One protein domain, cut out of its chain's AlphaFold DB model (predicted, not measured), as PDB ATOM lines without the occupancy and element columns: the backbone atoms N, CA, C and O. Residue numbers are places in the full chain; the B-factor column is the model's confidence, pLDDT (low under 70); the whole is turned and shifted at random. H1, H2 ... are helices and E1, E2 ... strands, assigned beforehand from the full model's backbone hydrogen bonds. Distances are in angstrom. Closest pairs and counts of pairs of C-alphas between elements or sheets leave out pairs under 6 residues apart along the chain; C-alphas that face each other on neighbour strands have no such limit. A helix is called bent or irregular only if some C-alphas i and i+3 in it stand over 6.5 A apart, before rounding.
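Overview. This is residues 18 to 70 of the 86 residues of an uncharacterized protein of Miniimonas arenae (UniProt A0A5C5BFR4). The model is an open, flat U: the irregular helix H1 is at one tip, a long link with no named element leads away from it, and helix H2 runs straight into a two-stranded hairpin, E1 and E2, at the other tip. There is no shared core, and H1 is apart from H2 and from both strands. The printed part has 53 residues with two named helices and two named strands in the order H1, H2, E1, E2; the sheet is E1 - E2, antiparallel, and the class is mixed. It is extended, with a radius of gyration of the C-alphas of 16.2 A and spans of 42 by 36 by 8 A.

Along the chain. H1 is residues 18 to 30, 13.7 A from C-alpha 18 at (-36.084, -44.246, -14.447) to C-alpha 30; it is irregular, with C-alphas 25 and 28 9.1 A apart. H2 is residues 42 to 54, 18.1 A long, from C-alpha 42 at (-9.792, -20.652, -11.696). E1 is residues 55 to 59, 13.1 A, and E2 residues 65 to 69, 13.5 A, ending at C-alpha 69 at (-25.367, -6.791, -1.972).

Arrangement. E1 and E2 form a hairpin, antiparallel at 148 degrees between their directions. N 56 and O 68 are 2.8 A apart and N 66 and O 58 3.0 A, both within hydrogen-bond range. The closest C-alphas of H2 and E2 are those of Thr 54 and Arg 69, 5.8 A apart. Every O i to N i+4 pair of H2 is within hydrogen-bond range; in H1, 6 of 9 are.

Size, cuts and confidence. The C-alphas of Leu 18 and Arg 70, the two farthest apart, are 43.1 A apart. The printed part has no cut. The link from H1 to H2, 11 residues, is long; those from H2 to E1 and from E1 to E2 are tight. Residues 33 to 50, of which 42 to 50 belong to H2, stand free. The mean pLDDT of the printed part is 73.9, and it is under 70 at residues 18 to 20, 22 to 24 and 26 to 40.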
ATOM      1  N   LEU A  18     -36.912 -44.353 -15.649       69.44
ATOM      2  CA  LEU A  18     -36.084 -44.246 -14.447       69.44
ATOM      3  C   LEU A  18     -35.418 -42.872 -14.320       69.44
ATOM      4  O   LEU A  18     -35.505 -42.263 -13.262       69.44
ATOM      5  N   TYR A  19     -34.836 -42.338 -15.397       66.94
ATOM      6  CA  TYR A  19     -34.227 -41.006 -15.388       66.94
ATOM      7  C   TYR A  19     -35.260 -39.899 -15.126       66.94
ATOM      8  O   TYR A  19     -34.995 -38.957 -14.381       66.94
ATOM      9  N   ARG A  20     -36.477 -40.034 -15.676       67.38
ATOM     10  CA  ARG A  20     -37.590 -39.111 -15.387       67.38
ATOM     11  C   ARG A  20     -38.037 -39.164 -13.926       67.38
ATOM     12  O   ARG A  20     -38.222 -38.109 -13.327       67.38
ATOM     13  N   MET A  21     -38.181 -40.361 -13.357       71.44
ATOM     14  CA  MET A  21     -38.519 -40.517 -11.940       71.44
ATOM     15  C   MET A  21     -37.420 -39.958 -11.048       71.44
ATOM     16  O   MET A  21     -37.692 -39.133 -10.182       71.44
ATOM     17  N   ALA A  22     -36.166 -40.311 -11.316       68.44
ATOM     18  CA  ALA A  22     -35.048 -39.796 -10.552       68.44
ATOM     19  C   ALA A  22     -35.008 -38.256 -10.604       68.44
ATOM     20  O   ALA A  22     -34.846 -37.625  -9.565       68.44
ATOM     21  N   ARG A  23     -35.253 -37.618 -11.763       67.81
ATOM     22  CA  ARG A  23     -35.305 -36.142 -11.869       67.81
ATOM     23  C   ARG A  23     -36.399 -35.512 -11.020       67.81
ATOM     24  O   ARG A  23     -36.240 -34.367 -10.608       67.81
ATOM     25  N   ARG A  24     -37.499 -36.225 -10.769       68.19
ATOM     26  CA  ARG A  24     -38.587 -35.745  -9.912       68.19
ATOM     27  C   ARG A  24     -38.210 -35.769  -8.429       68.19
ATOM     28  O   ARG A  24     -38.648 -34.879  -7.713       68.19
ATOM     29  N   PHE A  25     -37.418 -36.747  -7.996       70.62
ATOM     30  CA  PHE A  25     -37.046 -36.919  -6.586       70.62
ATOM     31  C   PHE A  25     -35.729 -36.228  -6.214       70.62
ATOM     32  O   PHE A  25     -35.658 -35.563  -5.189       70.62
ATOM     33  N   PHE A  26     -34.708 -36.343  -7.063       67.31
ATOM     34  CA  PHE A  26     -33.345 -35.852  -6.821       67.31
ATOM     35  C   PHE A  26     -33.068 -34.493  -7.496       67.31
ATOM     36  O   PHE A  26     -32.052 -33.841  -7.263       67.31
ATOM     37  N   GLY A  27     -33.992 -34.026  -8.344       63.25
ATOM     38  CA  GLY A  27     -33.823 -32.802  -9.121       63.25
ATOM     39  C   GLY A  27     -32.820 -32.954 -10.278       63.25
ATOM     40  O   GLY A  27     -32.066 -33.925 -10.364       63.25
ATOM     41  N   PRO A  28     -32.802 -32.004 -11.230       60.94
ATOM     42  CA  PRO A  28     -31.913 -32.063 -12.392       60.94
ATOM     43  C   PRO A  28     -30.425 -31.928 -12.027       60.94
ATOM     44  O   PRO A  28     -29.585 -32.422 -12.772       60.94
ATOM     45  N   ALA A  29     -30.103 -31.306 -10.887       57.16
ATOM     46  CA  ALA A  29     -28.727 -31.070 -10.451       57.16
ATOM     47  C   ALA A  29     -27.987 -32.360 -10.047       57.16
ATOM     48  O   ALA A  29     -26.797 -32.478 -10.311       57.16
ATOM     49  N   GLN A  30     -28.685 -33.343  -9.467       57.19
ATOM     50  CA  GLN A  30     -28.070 -34.583  -8.965       57.19
ATOM     51  C   GLN A  30     -27.963 -35.695 -10.021       57.19
ATOM     52  O   GLN A  30     -27.292 -36.696  -9.803       57.19
ATOM     53  N   LEU A  31     -28.623 -35.537 -11.174       55.94
ATOM     54  CA  LEU A  31     -28.616 -36.515 -12.275       55.94
ATOM     55  C   LEU A  31     -27.894 -36.010 -13.518       55.94
ATOM     56  O   LEU A  31     -27.907 -36.675 -14.561       55.94
ATOM     57  N   SER A  32     -27.293 -34.825 -13.427       55.75
ATOM     58  CA  SER A  32     -26.275 -34.439 -14.387       55.75
ATOM     59  C   SER A  32     -25.134 -35.443 -14.257       55.75
ATOM     60  O   SER A  32     -24.707 -35.754 -13.146       55.75
ATOM     61  N   ARG A  33     -24.696 -36.022 -15.378       55.50
ATOM     62  CA  ARG A  33     -23.606 -37.003 -15.377       55.50
ATOM     63  C   ARG A  33     -22.405 -36.376 -14.673       55.50
ATOM     64  O   ARG A  33     -21.912 -35.353 -15.140       55.50
ATOM     65  N   HIS A  34     -21.931 -36.995 -13.594       55.62
ATOM     66  CA  HIS A  34     -20.703 -36.575 -12.914       55.62
ATOM     67  C   HIS A  34     -19.493 -36.544 -13.870       55.62
ATOM     68  O   HIS A  34     -18.579 -35.757 -13.658       55.62
ATOM     69  N   ASP A  35     -19.540 -37.302 -14.974       55.59
ATOM     70  CA  ASP A  35     -18.521 -37.303 -16.037       55.59
ATOM     71  C   ASP A  35     -18.496 -36.021 -16.896       55.59
ATOM     72  O   ASP A  35     -17.569 -35.812 -17.672       55.59
ATOM     73  N   LEU A  36     -19.522 -35.168 -16.791       55.59
ATOM     74  CA  LEU A  36     -19.619 -33.867 -17.465       55.59
ATOM     75  C   LEU A  36     -19.559 -32.709 -16.463       55.59
ATOM     76  O   LEU A  36     -20.038 -31.612 -16.760       55.59
ATOM     77  N   ALA A  37     -18.997 -32.939 -15.273       56.19
ATOM     78  CA  ALA A  37     -18.626 -31.846 -14.391       56.19
ATOM     79  C   ALA A  37     -17.639 -30.956 -15.153       56.19
ATOM     80  O   ALA A  37     -16.498 -31.343 -15.404       56.19
ATOM     81  N   THR A  38     -18.110 -29.786 -15.589       62.84
ATOM     82  CA  THR A  38     -17.242 -28.779 -16.193       62.84
ATOM     83  C   THR A  38     -16.164 -28.485 -15.155       62.84
ATOM     84  O   THR A  38     -16.520 -28.166 -14.016       62.84
ATOM     85  N   PRO A  39     -14.874 -28.703 -15.468       62.91
ATOM     86  CA  PRO A  39     -13.824 -28.486 -14.490       62.91
ATOM     87  C   PRO A  39     -13.910 -27.028 -14.058       62.91
ATOM     88  O   PRO A  39     -13.795 -26.146 -14.905       62.91
ATOM     89  N   VAL A  40     -14.165 -26.796 -12.765       67.38
ATOM     90  CA  VAL A  40     -14.307 -25.441 -12.226       67.38
ATOM     91  C   VAL A  40     -13.003 -24.710 -12.500       67.38
ATOM     92  O   VAL A  40     -11.961 -25.033 -11.920       67.38
ATOM     93  N   THR A  41     -13.061 -23.773 -13.439       77.25
ATOM     94  CA  THR A  41     -11.896 -23.001 -13.864       77.25
ATOM     95  C   THR A  41     -11.497 -22.038 -12.751       77.25
ATOM     96  O   THR A  41     -12.328 -21.631 -11.937       77.25
ATOM     97  N   ASP A  42     -10.231 -21.626 -12.705       76.31
ATOM     98  CA  ASP A  42      -9.792 -20.652 -11.696       76.31
ATOM     99  C   ASP A  42     -10.566 -19.327 -11.809       76.31
ATOM    100  O   ASP A  42     -10.871 -18.699 -10.799       76.31
ATOM    101  N   VAL A  43     -11.016 -18.976 -13.019       76.81
ATOM    102  CA  VAL A  43     -11.913 -17.840 -13.279       76.81
ATOM    103  C   VAL A  43     -13.277 -18.018 -12.604       76.81
ATOM    104  O   VAL A  43     -13.809 -17.072 -12.022       76.81
ATOM    105  N   GLU A  44     -13.857 -19.216 -12.659       73.75
ATOM    106  CA  GLU A  44     -15.123 -19.519 -11.983       73.75
ATOM    107  C   GLU A  44     -14.963 -19.527 -10.464       73.75
ATOM    108  O   GLU A  44     -15.818 -18.965  -9.778       73.75
ATOM    109  N   ARG A  45     -13.847 -20.054  -9.939       79.00
ATOM    110  CA  ARG A  45     -13.532 -19.973  -8.500       79.00
ATOM    111  C   ARG A  45     -13.368 -18.533  -8.038       79.00
ATOM    112  O   ARG A  45     -13.868 -18.160  -6.980       79.00
ATOM    113  N   ASP A  46     -12.682 -17.708  -8.817       78.12
ATOM    114  CA  ASP A  46     -12.497 -16.293  -8.500       78.12
ATOM    115  C   ASP A  46     -13.812 -15.526  -8.561       78.12
ATOM    116  O   ASP A  46     -14.090 -14.691  -7.697       78.12
ATOM    117  N   ARG A  47     -14.661 -15.837  -9.541       80.31
ATOM    118  CA  ARG A  47     -16.013 -15.286  -9.621       80.31
ATOM    119  C   ARG A  47     -16.856 -15.708  -8.421       80.31
ATOM    120  O   ARG A  47     -17.525 -14.857  -7.844       80.31
ATOM    121  N   GLU A  48     -16.816 -16.976  -8.030       82.56
ATOM    122  CA  GLU A  48     -17.530 -17.480  -6.858       82.56
ATOM    123  C   GLU A  48     -17.048 -16.795  -5.575       82.56
ATOM    124  O   GLU A  48     -17.873 -16.285  -4.817       82.56
ATOM    125  N   ARG A  49     -15.730 -16.658  -5.384       81.88
ATOM    126  CA  ARG A  49     -15.149 -15.914  -4.254       81.88
ATOM    127  C   ARG A  49     -15.619 -14.462  -4.214       81.88
ATOM    128  O   ARG A  49     -16.014 -13.981  -3.156       81.88
ATOM    129  N   ARG A  50     -15.636 -13.775  -5.363       78.00
ATOM    130  CA  ARG A  50     -16.153 -12.398  -5.467       78.00
ATOM    131  C   ARG A  50     -17.639 -12.316  -5.133       78.00
ATOM    132  O   ARG A  50     -18.063 -11.365  -4.484       78.00
ATOM    133  N   LEU A  51     -18.439 -13.281  -5.580       83.19
ATOM    134  CA  LEU A  51     -19.867 -13.319  -5.265       83.19
ATOM    135  C   LEU A  51     -20.085 -13.553  -3.769       83.19
ATOM    136  O   LEU A  51     -20.844 -12.808  -3.163       83.19
ATOM    137  N   GLN A  52     -19.373 -14.501  -3.162       81.06
ATOM    138  CA  GLN A  52     -19.457 -14.775  -1.724       81.06
ATOM    139  C   GLN A  52     -19.011 -13.585  -0.867       81.06
ATOM    140  O   GLN A  52     -19.601 -13.331   0.177       81.06
ATOM    141  N   SER A  53     -18.001 -12.824  -1.300       79.69
ATOM    142  CA  SER A  53     -17.559 -11.635  -0.563       79.69
ATOM    143  C   SER A  53     -18.511 -10.444  -0.713       79.69
ATOM    144  O   SER A  53     -18.553  -9.578   0.157       79.69
ATOM    145  N   THR A  54     -19.243 -10.377  -1.830       81.19
ATOM    146  CA  THR A  54     -20.097  -9.232  -2.191       81.19
ATOM    147  C   THR A  54     -21.555  -9.439  -1.804       81.19
ATOM    148  O   THR A  54     -22.300  -8.468  -1.737       81.19
ATOM    149  N   LEU A  55     -21.994 -10.677  -1.599       85.06
ATOM    150  CA  LEU A  55     -23.393 -11.009  -1.375       85.06
ATOM    151  C   LEU A  55     -23.613 -11.526   0.044       85.06
ATOM    152  O   LEU A  55     -22.931 -12.441   0.496       85.06
ATOM    153  N   GLU A  56     -24.606 -10.963   0.721       85.44
ATOM    154  CA  GLU A  56     -25.029 -11.366   2.055       85.44
ATOM    155  C   GLU A  56     -26.403 -12.026   1.978       85.44
ATOM    156  O   GLU A  56     -27.317 -11.544   1.304       85.44
ATOM    157  N   ARG A  57     -26.545 -13.166   2.650       86.25
ATOM    158  CA  ARG A  57     -27.816 -13.877   2.732       86.25
ATOM    159  C   ARG A  57     -28.549 -13.414   3.982       86.25
ATOM    160  O   ARG A  57     -28.070 -13.644   5.086       86.25
ATOM    161  N   VAL A  58     -29.711 -12.803   3.790       87.88
ATOM    162  CA  VAL A  58     -30.572 -12.333   4.876       87.88
ATOM    163  C   VAL A  58     -31.753 -13.282   4.999       87.88
ATOM    164  O   VAL A  58     -32.457 -13.555   4.020       87.88
ATOM    165  N   GLU A  59     -31.960 -13.793   6.207       90.69
ATOM    166  CA  GLU A  59     -33.146 -14.565   6.557       90.69
ATOM    167  C   GLU A  59     -34.203 -13.633   7.137       90.69
ATOM    168  O   GLU A  59     -33.944 -12.841   8.045       90.69
ATOM    169  N   ARG A  60     -35.408 -13.708   6.582       84.19
ATOM    170  CA  ARG A  60     -36.568 -13.030   7.143       84.19
ATOM    171  C   ARG A  60     -37.149 -13.850   8.290       84.19
ATOM    172  O   ARG A  60     -37.043 -15.076   8.298       84.19
ATOM    173  N   PRO A  61     -37.882 -13.194   9.200       87.81
ATOM    174  CA  PRO A  61     -38.634 -13.887  10.244       87.81
ATOM    175  C   PRO A  61     -39.745 -14.797   9.690       87.81
ATOM    176  O   PRO A  61     -40.234 -15.662  10.407       87.81
ATOM    177  N   ASP A  62     -40.133 -14.626   8.422       84.50
ATOM    178  CA  ASP A  62     -41.068 -15.509   7.714       84.50
ATOM    179  C   ASP A  62     -40.417 -16.824   7.220       84.50
ATOM    180  O   ASP A  62     -41.091 -17.657   6.615       84.50
ATOM    181  N   GLY A  63     -39.115 -17.021   7.471       84.00
ATOM    182  CA  GLY A  63     -38.347 -18.194   7.047       84.00
ATOM    183  C   GLY A  63     -37.881 -18.159   5.588       84.00
ATOM    184  O   GLY A  63     -37.223 -19.095   5.131       84.00
ATOM    185  N   SER A  64     -38.192 -17.102   4.833       83.38
ATOM    186  CA  SER A  64     -37.659 -16.904   3.485       83.38
ATOM    187  C   SER A  64     -36.253 -16.300   3.535       83.38
ATOM    188  O   SER A  64     -35.947 -15.438   4.357       83.38
ATOM    189  N   SER A  65     -35.372 -16.744   2.634       83.50
ATOM    190  CA  SER A  65     -34.018 -16.199   2.515       83.50
ATOM    191  C   SER A  65     -33.842 -15.498   1.178       83.50
ATOM    192  O   SER A  65     -34.145 -16.085   0.136       83.50
ATOM    193  N   TYR A  66     -33.289 -14.293   1.196       84.00
ATOM    194  CA  TYR A  66     -32.934 -13.542  -0.004       84.00
ATOM    195  C   TYR A  66     -31.484 -13.073   0.086       84.00
ATOM    196  O   TYR A  66     -30.865 -13.096   1.149       84.00
ATOM    197  N   VAL A  67     -30.915 -12.716  -1.060       87.38
ATOM    198  CA  VAL A  67     -29.509 -12.333  -1.168       87.38
ATOM    199  C   VAL A  67     -29.441 -10.850  -1.503       87.38
ATOM    200  O   VAL A  67     -30.041 -10.414  -2.486       87.38
ATOM    201  N   VAL A  68     -28.731 -10.080  -0.685       87.75
ATOM    202  CA  VAL A  68     -28.497  -8.646  -0.882       87.75
ATOM    203  C   VAL A  68     -27.029  -8.386  -1.176       87.75
ATOM    204  O   VAL A  68     -26.158  -9.191  -0.853       87.75
ATOM    205  N   ARG A  69     -26.743  -7.253  -1.813       84.56
ATOM    206  CA  ARG A  69     -25.367  -6.791  -1.972       84.56
ATOM    207  C   ARG A  69     -24.881  -6.238  -0.635       84.56
ATOM    208  O   ARG A  69     -25.534  -5.373  -0.067       84.56
ATOM    209  N   ARG A  70     -23.731  -6.718  -0.172       80.00
ATOM    210  CA  ARG A  70     -23.026  -6.195   0.992       80.00
ATOM    211  C   ARG A  70     -22.491  -4.807   0.662       80.00
ATOM    212  O   ARG A  70     -21.709  -4.644  -0.279       80.00
TER     213      ARG A  70